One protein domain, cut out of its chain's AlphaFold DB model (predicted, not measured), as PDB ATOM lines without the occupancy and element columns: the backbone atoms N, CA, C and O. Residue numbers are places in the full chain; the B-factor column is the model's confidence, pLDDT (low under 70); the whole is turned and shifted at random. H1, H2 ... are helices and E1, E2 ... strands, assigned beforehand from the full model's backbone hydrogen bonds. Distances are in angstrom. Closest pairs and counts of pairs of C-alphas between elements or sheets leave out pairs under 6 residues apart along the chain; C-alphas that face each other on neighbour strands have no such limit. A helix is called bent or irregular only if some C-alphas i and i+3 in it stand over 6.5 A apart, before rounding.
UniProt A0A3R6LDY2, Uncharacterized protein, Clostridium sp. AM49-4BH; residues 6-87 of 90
ATOM      1  N   SER A   6      26.615  13.875 -34.192       92.38
ATOM      2  CA  SER A   6      25.914  12.736 -34.787       92.38
ATOM      3  C   SER A   6      26.881  11.588 -35.070       92.38
ATOM      4  O   SER A   6      28.040  11.809 -35.406       92.38
ATOM      5  N   ARG A   7      26.398  10.346 -34.975       90.31
ATOM      6  CA  ARG A   7      27.212   9.174 -35.335       90.31
ATOM      7  C   ARG A   7      27.547   9.137 -36.823       90.31
ATOM      8  O   ARG A   7      28.610   8.647 -37.165       90.31
ATOM      9  N   ASP A   8      26.671   9.667 -37.669       93.81
ATOM     10  CA  ASP A   8      26.888   9.706 -39.120       93.81
ATOM     11  C   ASP A   8      27.991  10.706 -39.509       93.81
ATOM     12  O   ASP A   8      28.664  10.537 -40.526       93.81
ATOM     13  N   ASP A   9      28.223  11.710 -38.656       94.19
ATOM     14  CA  ASP A   9      29.260  12.735 -38.811       94.19
ATOM     15  C   ASP A   9      30.565  12.370 -38.077       94.19
ATOM     16  O   ASP A   9      31.460  13.206 -37.944       94.19
ATOM     17  N   LEU A  10      30.683  11.133 -37.581       93.81
ATOM     18  CA  LEU A  10      31.855  10.630 -36.874       93.81
ATOM     19  C   LEU A  10      32.401   9.390 -37.561       93.81
ATOM     20  O   LEU A  10      31.705   8.392 -37.732       93.81
ATOM     21  N   GLU A  11      33.689   9.416 -37.863       95.00
ATOM     22  CA  GLU A  11      34.410   8.241 -38.325       95.00
ATOM     23  C   GLU A  11      35.628   8.022 -37.447       95.00
ATOM     24  O   GLU A  11      36.346   8.955 -37.116       95.00
ATOM     25  N   GLY A  12      35.845   6.795 -36.999       92.88
ATOM     26  CA  GLY A  12      36.937   6.529 -36.086       92.88
ATOM     27  C   GLY A  12      36.895   5.139 -35.501       92.88
ATOM     28  O   GLY A  12      35.950   4.372 -35.699       92.88
ATOM     29  N   ALA A  13      37.949   4.816 -34.769       94.75
ATOM     30  CA  ALA A  13      38.138   3.497 -34.202       94.75
ATOM     31  C   ALA A  13      38.984   3.550 -32.932       94.75
ATOM     32  O   ALA A  13      39.558   4.572 -32.543       94.75
ATOM     33  N   PHE A  14      39.055   2.396 -32.274       95.38
ATOM     34  CA  PHE A  14      40.072   2.144 -31.269       95.38
ATOM     35  C   PHE A  14      41.462   2.352 -31.878       95.38
ATOM     36  O   PHE A  14      41.761   1.795 -32.932       95.38
ATOM     37  N   ALA A  15      42.296   3.136 -31.198       94.00
ATOM     38  CA  ALA A  15      43.665   3.390 -31.617       94.00
ATOM     39  C   ALA A  15      44.624   2.419 -30.914       94.00
ATOM     40  O   ALA A  15      45.277   1.603 -31.556       94.00
ATOM     41  N   PHE A  16      44.690   2.477 -29.582       94.38
ATOM     42  CA  PHE A  16      45.551   1.609 -28.774       94.38
ATOM     43  C   PHE A  16      45.125   1.615 -27.301       94.38
ATOM     44  O   PHE A  16      44.350   2.463 -26.850       94.38
ATOM     45  N   GLU A  17      45.658   0.673 -26.522       94.81
ATOM     46  CA  GLU A  17      45.556   0.689 -25.064       94.81
ATOM     47  C   GLU A  17      46.936   0.695 -24.414       94.81
ATOM     48  O   GLU A  17      47.916   0.203 -24.973       94.81
ATOM     49  N   LYS A  18      47.012   1.266 -23.213       92.56
ATOM     50  CA  LYS A  18      48.232   1.274 -22.411       92.56
ATOM     51  C   LYS A  18      47.900   1.072 -20.946       92.56
ATOM     52  O   LYS A  18      47.069   1.781 -20.381       92.56
ATOM     53  N   VAL A  19      48.580   0.110 -20.338       91.75
ATOM     54  CA  VAL A  19      48.561  -0.095 -18.892       91.75
ATOM     55  C   VAL A  19      49.752   0.647 -18.295       91.75
ATOM     56  O   VAL A  19      50.872   0.529 -18.790       91.75
ATOM     57  N   HIS A  20      49.499   1.455 -17.273       86.00
ATOM     58  CA  HIS A  20      50.504   2.277 -16.614       86.00
ATOM     59  C   HIS A  20      50.233   2.315 -15.112       86.00
ATOM     60  O   HIS A  20      49.101   2.545 -14.689       86.00
ATOM     61  N   GLU A  21      51.263   2.091 -14.303       89.50
ATOM     62  CA  GLU A  21      51.193   2.286 -12.858       89.50
ATOM     63  C   GLU A  21      51.718   3.678 -12.507       89.50
ATOM     64  O   GLU A  21      52.813   4.048 -12.924       89.50
ATOM     65  N   LYS A  22      50.940   4.455 -11.749       84.75
ATOM     66  CA  LYS A  22      51.398   5.738 -11.210       84.75
ATOM     67  C   LYS A  22      50.879   5.982  -9.804       84.75
ATOM     68  O   LYS A  22      49.799   5.520  -9.432       84.75
ATOM     69  N   TYR A  23      51.641   6.763  -9.044       82.31
ATOM     70  CA  TYR A  23      51.209   7.234  -7.738       82.31
ATOM     71  C   TYR A  23      50.018   8.185  -7.893       82.31
ATOM     72  O   TYR A  23      50.095   9.219  -8.562       82.31
ATOM     73  N   SER A  24      48.891   7.826  -7.286       80.94
ATOM     74  CA  SER A  24      47.692   8.649  -7.268       80.94
ATOM     75  C   SER A  24      47.800   9.663  -6.135       80.94
ATOM     76  O   SER A  24      47.597   9.331  -4.971       80.94
ATOM     77  N   VAL A  25      48.088  10.921  -6.475       75.88
ATOM     78  CA  VAL A  25      48.248  12.010  -5.491       75.88
ATOM     79  C   VAL A  25      47.012  12.166  -4.599       75.88
ATOM     80  O   VAL A  25      47.142  12.405  -3.400       75.88
ATOM     81  N   SER A  26      45.810  11.986  -5.154       82.56
ATOM     82  CA  SER A  26      44.558  12.098  -4.399       82.56
ATOM     83  C   SER A  26      44.300  10.911  -3.470       82.56
ATOM     84  O   SER A  26      43.779  11.109  -2.376       82.56
ATOM     85  N   ALA A  27      44.661   9.693  -3.881       86.88
ATOM     86  CA  ALA A  27      44.428   8.480  -3.098       86.88
ATOM     87  C   ALA A  27      45.597   8.097  -2.178       86.88
ATOM     88  O   ALA A  27      45.429   7.256  -1.303       86.88
ATOM     89  N   LYS A  28      46.762   8.732  -2.355       89.44
ATOM     90  CA  LYS A  28      48.007   8.461  -1.623       89.44
ATOM     91  C   LYS A  28      48.484   7.005  -1.729       89.44
ATOM     92  O   LYS A  28      49.053   6.458  -0.790       89.44
ATOM     93  N   GLU A  29      48.260   6.388  -2.887       93.06
ATOM     94  CA  GLU A  29      48.630   5.000  -3.180       93.06
ATOM     95  C   GLU A  29      49.042   4.839  -4.651       93.06
ATOM     96  O   GLU A  29      48.657   5.644  -5.509       93.06
ATOM     97  N   ASN A  30      49.795   3.783  -4.962       90.00
ATOM     98  CA  ASN A  30      50.045   3.397  -6.348       90.00
ATOM     99  C   ASN A  30      48.783   2.802  -6.967       90.00
ATOM    100  O   ASN A  30      48.115   1.960  -6.369       90.00
ATOM    101  N   ARG A  31      48.468   3.228  -8.191       91.38
ATOM    102  CA  ARG A  31      47.334   2.711  -8.952       91.38
ATOM    103  C   ARG A  31      47.771   2.286 -10.338       91.38
ATOM    104  O   ARG A  31      48.499   3.001 -11.024       91.38
ATOM    105  N   CYS A  32      47.262   1.135 -10.756       91.62
ATOM    106  CA  CYS A  32      47.370   0.659 -12.123       91.62
ATOM    107  C   CYS A  32      46.174   1.178 -12.926       91.62
ATOM    108  O   CYS A  32      45.020   0.880 -12.611       91.62
ATOM    109  N   TYR A  33      46.448   1.961 -13.963       89.25
ATOM    110  CA  TYR A  33      45.449   2.490 -14.877       89.25
ATOM    111  C   TYR A  33      45.563   1.788 -16.223       89.25
ATOM    112  O   TYR A  33      46.652   1.629 -16.774       89.25
ATOM    113  N   ARG A  34      44.415   1.403 -16.782       92.56
ATOM    114  CA  ARG A  34      44.304   0.952 -18.168       92.56
ATOM    115  C   ARG A  34      43.657   2.061 -18.984       92.56
ATOM    116  O   ARG A  34      42.454   2.294 -18.873       92.56
ATOM    117  N   HIS A  35      44.451   2.721 -19.811       91.81
ATOM    118  CA  HIS A  35      43.979   3.740 -20.733       91.81
ATOM    119  C   HIS A  35      43.613   3.099 -22.066       91.81
ATOM    120  O   HIS A  35      44.383   2.303 -22.601       91.81
ATOM    121  N   ARG A  36      42.444   3.453 -22.601       94.06
ATOM    122  CA  ARG A  36      42.005   3.075 -23.946       94.06
ATOM    123  C   ARG A  36      41.825   4.345 -24.755       94.06
ATOM    124  O   ARG A  36      41.044   5.208 -24.360       94.06
ATOM    125  N   PHE A  37      42.552   4.442 -25.856       93.94
ATOM    126  CA  PHE A  37      42.536   5.591 -26.740       93.94
ATOM    127  C   PHE A  37      41.728   5.260 -27.986       93.94
ATOM    128  O   PHE A  37      41.837   4.171 -28.550       93.94
ATOM    129  N   TYR A  38      40.923   6.224 -28.405       93.56
ATOM    130  CA  TYR A  38      40.143   6.171 -29.629       93.56
ATOM    131  C   TYR A  38      40.432   7.445 -30.405       93.56
ATOM    132  O   TYR A  38      40.560   8.511 -29.802       93.56
ATOM    133  N   GLN A  39      40.519   7.323 -31.721       93.50
ATOM    134  CA  GLN A  39      40.697   8.454 -32.615       93.50
ATOM    135  C   GLN A  39      39.458   8.567 -33.489       93.50
ATOM    136  O   GLN A  39      39.021   7.574 -34.072       93.50
ATOM    137  N   PHE A  40      38.899   9.772 -33.541       92.94
ATOM    138  CA  PHE A  40      37.726  10.092 -34.338       92.94
ATOM    139  C   PHE A  40      37.987  11.348 -35.161       92.94
ATOM    140  O   PHE A  40      38.517  12.334 -34.650       92.94
ATOM    141  N   GLU A  41      37.575  11.297 -36.416       94.31
ATOM    142  CA  GLU A  41      37.389  12.427 -37.306       94.31
ATOM    143  C   GLU A  41      35.933  12.895 -37.212       94.31
ATOM    144  O   GLU A  41      34.993  12.098 -37.293       94.31
ATOM    145  N   ILE A  42      35.753  14.202 -37.020       94.75
ATOM    146  CA  ILE A  42      34.447  14.859 -37.038       94.75
ATOM    147  C   ILE A  42      34.259  15.442 -38.437       94.75
ATOM    148  O   ILE A  42      34.911  16.419 -38.796       94.75
ATOM    149  N   LYS A  43      33.359  14.853 -39.224       94.94
ATOM    150  CA  LYS A  43      33.096  15.269 -40.611       94.94
ATOM    151  C   LYS A  43      32.362  16.599 -40.687       94.94
ATOM    152  O   LYS A  43      32.525  17.353 -41.642       94.94
ATOM    153  N   LYS A  44      31.525  16.871 -39.686       94.12
ATOM    154  CA  LYS A  44      30.705  18.074 -39.617       94.12
ATOM    155  C   LYS A  44      30.680  18.621 -38.200       94.12
ATOM    156  O   LYS A  44      30.143  17.998 -37.285       94.12
ATOM    157  N   PHE A  45      31.243  19.811 -38.043       92.75
ATOM    158  CA  PHE A  45      31.151  20.574 -36.808       92.75
ATOM    159  C   PHE A  45      29.813  21.319 -36.760       92.75
ATOM    160  O   PHE A  45      29.259  21.713 -37.789       92.75
ATOM    161  N   SER A  46      29.266  21.486 -35.558       91.38
ATOM    162  CA  SER A  46      28.230  22.489 -35.311       91.38
ATOM    163  C   SER A  46      28.892  23.811 -34.926       91.38
ATOM    164  O   SER A  46      29.978  23.800 -34.348       91.38
ATOM    165  N   GLU A  47      28.205  24.935 -35.149       92.50
ATOM    166  CA  GLU A  47      28.704  26.279 -34.791       92.50
ATOM    167  C   GLU A  47      29.142  26.390 -33.317       92.50
ATOM    168  O   GLU A  47      30.010  27.181 -32.951       92.50
ATOM    169  N   GLN A  48      28.537  25.584 -32.439       93.19
ATOM    170  CA  GLN A  48      28.888  25.541 -31.026       93.19
ATOM    171  C   GLN A  48      30.254  24.894 -30.786       93.19
ATOM    172  O   GLN A  48      31.045  25.432 -30.020       93.19
ATOM    173  N   ILE A  49      30.523  23.738 -31.398       93.44
ATOM    174  CA  ILE A  49      31.760  22.979 -31.151       93.44
ATOM    175  C   ILE A  49      32.901  23.390 -32.075       93.44
ATOM    176  O   ILE A  49      34.004  22.895 -31.909       93.44
ATOM    177  N   GLU A  50      32.652  24.242 -33.063       94.31
ATOM    178  CA  GLU A  50      33.691  24.803 -33.931       94.31
ATOM    179  C   GLU A  50      34.529  25.880 -33.216       94.31
ATOM    180  O   GLU A  50      35.630  26.201 -33.642       94.31
ATOM    181  N   GLN A  51      34.031  26.413 -32.096       94.62
ATOM    182  CA  GLN A  51      34.746  27.381 -31.264       94.62
ATOM    183  C   GLN A  51      35.867  26.711 -30.455       94.62
ATOM    184  O   GLN A  51      35.694  25.600 -29.955       94.62
ATOM    185  N   ASP A  52      36.968  27.429 -30.211       94.06
ATOM    186  CA  ASP A  52      38.105  26.924 -29.415       94.06
ATOM    187  C   ASP A  52      37.714  26.539 -27.980       94.06
ATOM    188  O   ASP A  52      38.294  25.633 -27.381       94.06
ATOM    189  N   SER A  53      36.707  27.209 -27.411       96.62
ATOM    190  CA  SER A  53      36.128  26.846 -26.120       96.62
ATOM    191  C   SER A  53      34.614  26.964 -26.157       96.62
ATOM    192  O   SER A  53      34.075  27.969 -26.612       96.62
ATOM    193  N   PHE A  54      33.930  25.953 -25.638       96.50
ATOM    194  CA  PHE A  54      32.475  25.862 -25.685       96.50
ATOM    195  C   PHE A  54      31.941  25.114 -24.466       96.50
ATOM    196  O   PHE A  54      32.694  24.549 -23.668       96.50
ATOM    197  N   GLN A  55      30.623  25.128 -24.291       96.69
ATOM    198  CA  GLN A  55      29.960  24.461 -23.179       96.69
ATOM    199  C   GLN A  55      28.816  23.599 -23.692       96.69
ATOM    200  O   GLN A  55      27.983  24.093 -24.439       96.69
ATOM    201  N   ILE A  56      28.750  22.341 -23.263       95.88
ATOM    202  CA  ILE A  56      27.639  21.421 -23.543       95.88
ATOM    203  C   ILE A  56      27.178  20.843 -22.210       95.88
ATOM    204  O   ILE A  56      28.008  20.407 -21.415       95.88
ATOM    205  N   ASP A  57      25.868  20.853 -21.953       95.00
ATOM    206  CA  ASP A  57      25.254  20.301 -20.736       95.00
ATOM    207  C   ASP A  57      25.948  20.766 -19.434       95.00
ATOM    208  O   ASP A  57      26.178  19.992 -18.508       95.00
ATOM    209  N   GLY A  58      26.348  22.041 -19.371       94.38
ATOM    210  CA  GLY A  58      27.023  22.618 -18.204       94.38
ATOM    211  C   GLY A  58      28.537  22.362 -18.123       94.38
ATOM    212  O   GLY A  58      29.214  23.039 -17.350       94.38
ATOM    213  N   LYS A  59      29.104  21.471 -18.945       95.69
ATOM    214  CA  LYS A  59      30.539  21.141 -18.962       95.69
ATOM    215  C   LYS A  59      31.289  21.989 -19.986       95.69
ATOM    216  O   LYS A  59      30.854  22.100 -21.128       95.69
ATOM    217  N   LYS A  60      32.416  22.579 -19.574       96.12
ATOM    218  CA  LYS A  60      33.283  23.385 -20.443       96.12
ATOM    219  C   LYS A  60      34.312  22.502 -21.150       96.12
ATOM    220  O   LYS A  60      34.957  21.676 -20.505       96.12
ATOM    221  N   PHE A  61      34.456  22.700 -22.453       96.25
ATOM    222  CA  PHE A  61      35.380  21.995 -23.335       96.25
ATOM    223  C   PHE A  61      36.330  22.990 -23.997       96.25
ATOM    224  O   PHE A  61      36.007  24.172 -24.130       96.25
ATOM    225  N   TYR A  62      37.491  22.482 -24.400       95.44
ATOM    226  CA  TYR A  62      38.512  23.227 -25.121       95.44
ATOM    227  C   TYR A  62      39.070  22.340 -26.227       95.44
ATOM    228  O   TYR A  62      39.432  21.189 -25.960       95.44
ATOM    229  N   TRP A  63      39.163  22.875 -27.437       95.31
ATOM    230  CA  TRP A  63      40.078  22.343 -28.434       95.31
ATOM    231  C   TRP A  63      41.454  22.933 -28.160       95.31
ATOM    232  O   TRP A  63      41.605  24.141 -28.029       95.31
ATOM    233  N   MET A  64      42.449  22.066 -27.999       95.38
ATOM    234  CA  MET A  64      43.828  22.470 -27.757       95.38
ATOM    235  C   MET A  64      44.744  21.567 -28.569       95.38
ATOM    236  O   MET A  64      44.564  20.346 -28.604       95.38
ATOM    237  N   SER A  65      45.753  22.163 -29.184       95.19
ATOM    238  CA  SER A  65      46.897  21.439 -29.715       95.19
ATOM    239  C   SER A  65      47.695  20.785 -28.582       95.19
ATOM    240  O   SER A  65      47.665  21.210 -27.424       95.19
ATOM    241  N   ILE A  66      48.479  19.761 -28.924       95.25
ATOM    242  CA  ILE A  66      49.385  19.113 -27.964       95.25
ATOM    243  C   ILE A  66      50.380  20.131 -27.383       95.25
ATOM    244  O   ILE A  66      50.663  20.088 -26.190       95.25
ATOM    245  N   ALA A  67      50.867  21.075 -28.196       95.88
ATOM    246  CA  ALA A  67      51.799  22.108 -27.747       95.88
ATOM    247  C   ALA A  67      51.173  23.043 -26.698       95.88
ATOM    248  O   ALA A  67      51.829  23.379 -25.714       95.88
ATOM    249  N   GLU A  68      49.904  23.425 -26.864       96.75
ATOM    250  CA  GLU A  68      49.178  24.217 -25.862       96.75
ATOM    251  C   GLU A  68      48.962  23.422 -24.571       96.75
ATOM    252  O   GLU A  68      49.160  23.955 -23.481       96.75
ATOM    253  N   MET A  69      48.631  22.129 -24.673       96.00
ATOM    254  CA  MET A  69      48.499  21.258 -23.498       96.00
ATOM    255  C   MET A  69      49.818  21.112 -22.725       96.00
ATOM    256  O   MET A  69      49.799  21.081 -21.497       96.00
ATOM    257  N   GLU A  70      50.960  21.048 -23.419       96.56
ATOM    258  CA  GLU A  70      52.292  20.979 -22.799       96.56
ATOM    259  C   GLU A  70      52.680  22.272 -22.058       96.56
ATOM    260  O   GLU A  70      53.487  22.229 -21.128       96.56
ATOM    261  N   GLN A  71      52.102  23.417 -22.437       97.12
ATOM    262  CA  GLN A  71      52.330  24.708 -21.778       97.12
ATOM    263  C   GLN A  71      51.392  24.948 -20.581       97.12
ATOM    264  O   GLN A  71      51.704  25.766 -19.708       97.12
ATOM    265  N   ASP A  72      50.272  24.226 -20.490       97.38
ATOM    266  CA  ASP A  72      49.346  24.318 -19.361       97.38
ATOM    267  C   ASP A  72      49.881  23.541 -18.144       97.38
ATOM    268  O   ASP A  72      49.901  22.306 -18.086       97.38
ATOM    269  N   LYS A  73      50.292  24.294 -17.114       95.75
ATOM    270  CA  LYS A  73      50.863  23.743 -15.875       95.75
ATOM    271  C   LYS A  73      49.934  22.750 -15.185       95.75
ATOM    272  O   LYS A  73      50.410  21.765 -14.625       95.75
ATOM    273  N   ARG A  74      48.626  23.012 -15.190       93.81
ATOM    274  CA  ARG A  74      47.651  22.171 -14.499       93.81
ATOM    275  C   ARG A  74      47.458  20.865 -15.254       93.81
ATOM    276  O   ARG A  74      47.455  19.814 -14.619       93.81
ATOM    277  N   ILE A  75      47.337  20.911 -16.581       94.69
ATOM    278  CA  ILE A  75      47.257  19.710 -17.424       94.69
ATOM    279  C   ILE A  75      48.503  18.850 -17.223       94.69
ATOM    280  O   ILE A  75      48.375  17.653 -16.964       94.69
ATOM    281  N   MET A  76      49.696  19.445 -17.266       94.44
ATOM    282  CA  MET A  76      50.944  18.696 -17.116       94.44
ATOM    283  C   MET A  76      51.147  18.123 -15.709       94.44
ATOM    284  O   MET A  76      51.713  17.038 -15.567       94.44
ATOM    285  N   GLU A  77      50.632  18.775 -14.669       90.06
ATOM    286  CA  GLU A  77      50.671  18.244 -13.304       90.06
ATOM    287  C   GLU A  77      49.880  16.932 -13.160       90.06
ATOM    288  O   GLU A  77      50.350  16.001 -12.508       90.06
ATOM    289  N   VAL A  78      48.689  16.829 -13.764       87.75
ATOM    290  CA  VAL A  78      47.806  15.660 -13.555       87.75
ATOM    291  C   VAL A  78      47.805  14.640 -14.689       87.75
ATOM    292  O   VAL A  78      47.570  13.454 -14.441       87.75
ATOM    293  N   ASN A  79      48.058  15.092 -15.917       90.81
ATOM    294  CA  ASN A  79      47.827  14.343 -17.153       90.81
ATOM    295  C   ASN A  79      49.011  14.408 -18.136       90.81
ATOM    296  O   ASN A  79      48.841  14.063 -19.306       90.81
ATOM    297  N   SER A  80      50.210  14.815 -17.701       92.81
ATOM    298  CA  SER A  80      51.408  14.807 -18.564       92.81
ATOM    299  C   SER A  80      51.703  13.440 -19.182       92.81
ATOM    300  O   SER A  80      52.185  13.362 -20.313       92.81
ATOM    301  N   ASP A  81      51.380  12.356 -18.476       91.00
ATOM    302  CA  ASP A  81      51.490  10.991 -18.978       91.00
ATOM    303  C   ASP A  81      50.556  10.749 -20.169       91.00
ATOM    304  O   ASP A  81      50.991  10.191 -21.174       91.00
ATOM    305  N   ILE A  82      49.313  11.233 -20.105       91.75
ATOM    306  CA  ILE A  82      48.336  11.129 -21.196       91.75
ATOM    307  C   ILE A  82      48.752  11.981 -22.393       91.75
ATOM    308  O   ILE A  82      48.774  11.470 -23.513       91.75
ATOM    309  N   VAL A  83      49.151  13.238 -22.166       94.50
ATOM    310  CA  VAL A  83      49.648  14.133 -23.228       94.50
ATOM    311  C   VAL A  83      50.838  13.489 -23.948       94.50
ATOM    312  O   VAL A  83      50.855  13.392 -25.174       94.50
ATOM    313  N   SER A  84      51.785  12.932 -23.186       92.81
ATOM    314  CA  SER A  84      52.945  12.221 -23.735       92.81
ATOM    315  C   SER A  84      52.570  10.951 -24.507       92.81
ATOM    316  O   SER A  84      53.268  10.585 -25.449       92.81
ATOM    317  N   MET A  85      51.511  10.240 -24.101       92.69
ATOM    318  CA  MET A  85      51.024   9.053 -24.814       92.69
ATOM    319  C   MET A  85      50.406   9.429 -26.160       92.69
ATOM    320  O   MET A  85      50.749   8.805 -27.158       92.69
ATOM    321  N   VAL A  86      49.553  10.457 -26.189       92.25
ATOM    322  CA  VAL A  86      48.905  10.937 -27.419       92.25
ATOM    323  C   VAL A  86      49.942  11.499 -28.397       92.25
ATOM    324  O   VAL A  86      49.912  11.170 -29.576       92.25
ATOM    325  N   LYS A  87      50.942  12.245 -27.915       93.00
ATOM    326  CA  LYS A  87      52.020  12.802 -28.752       93.00
ATOM    327  C   LYS A  87      52.873  11.758 -29.480       93.00
ATOM    328  O   LYS A  87      53.496  12.081 -30.478       93.00
TER     329      LYS A  87
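What this domain is: This is residues 6 to 87 of the 90 residues of an uncharacterized protein of Clostridium sp. AM49-4BH (UniProt A0A3R6LDY2). A long, bowed hairpin of two strands, E1 and E2, makes the length of the domain, and the rest of the printed part is strung along its hollow side: a small strand hairpin, E3 and E4, then a helical hairpin, H1 and H2. The assembly is loose, with H2 coming near the long hairpin through residues 78 to 86, while E3 and E4 stay apart from it. The printed part has 82 residues, with four named strands followed by two named helices in the order E1, E2, E3, E4, H1, H2; each two-stranded sheet is antiparallel, and the class is mixed, helices and strands. The radius of gyration of the C-alphas is 15.4 A, and the outline is elongated, spanning 42 by 26 by 26 A.

Where its parts are: E1 is residues 10 to 24, 33.6 A from first to last C-alpha, beginning at C-alpha 10 at (31.855, 10.630, -36.874). E2 is residues 29 to 42, 38.0 A long. E1 bends by 81 degrees at residue 21 and E2 by 51 degrees at residue 32. E3 is residues 53 to 56, with C-alpha 53 at (36.128, 26.846, -26.120), and E4 is residues 59 to 62. H1 is residues 66 to 71, 8.8 A long. H2 is residues 73 to 87, 16.9 A long, ending at C-alpha 87 at (52.020, 12.802, -28.752). H2 is irregular: C-alphas 78 and 81 are 8.0 A apart.

How they stand to each other: E1 and E2 form a hairpin, antiparallel at 165 degrees between their directions. N 11 and O 41 are within hydrogen-bond range at 3.0 A, and N 24 and O 29 at 2.8 A. H2 is near E1, with 6 pairs of C-alphas within 10 A, and near E2, with 5. H1 and H2 form a helical hairpin and touch, the closest C-alphas being those of Glu 70 and Met 76, 6.3 A apart. Their lines stand at a shallow tilt of 26 degrees, opposite ways. E3 and E4 form a hairpin, antiparallel at 151 degrees, with N 61 and O 54 at 2.8 A. E3 is apart from E1, E2, H1 and H2. In H1 every O i to N i+4 pair is within hydrogen-bond range; in H2 9 of 11 are.

The domain as a whole: The two C-alphas farthest apart are those of Asp 8 and Lys 28, 43.1 A. The printed part has no cut. The link from E2 to E3, of 10 residues, is short; the other links are tight. The mean pLDDT of the printed part is 92.8, and no printed residue is under 70.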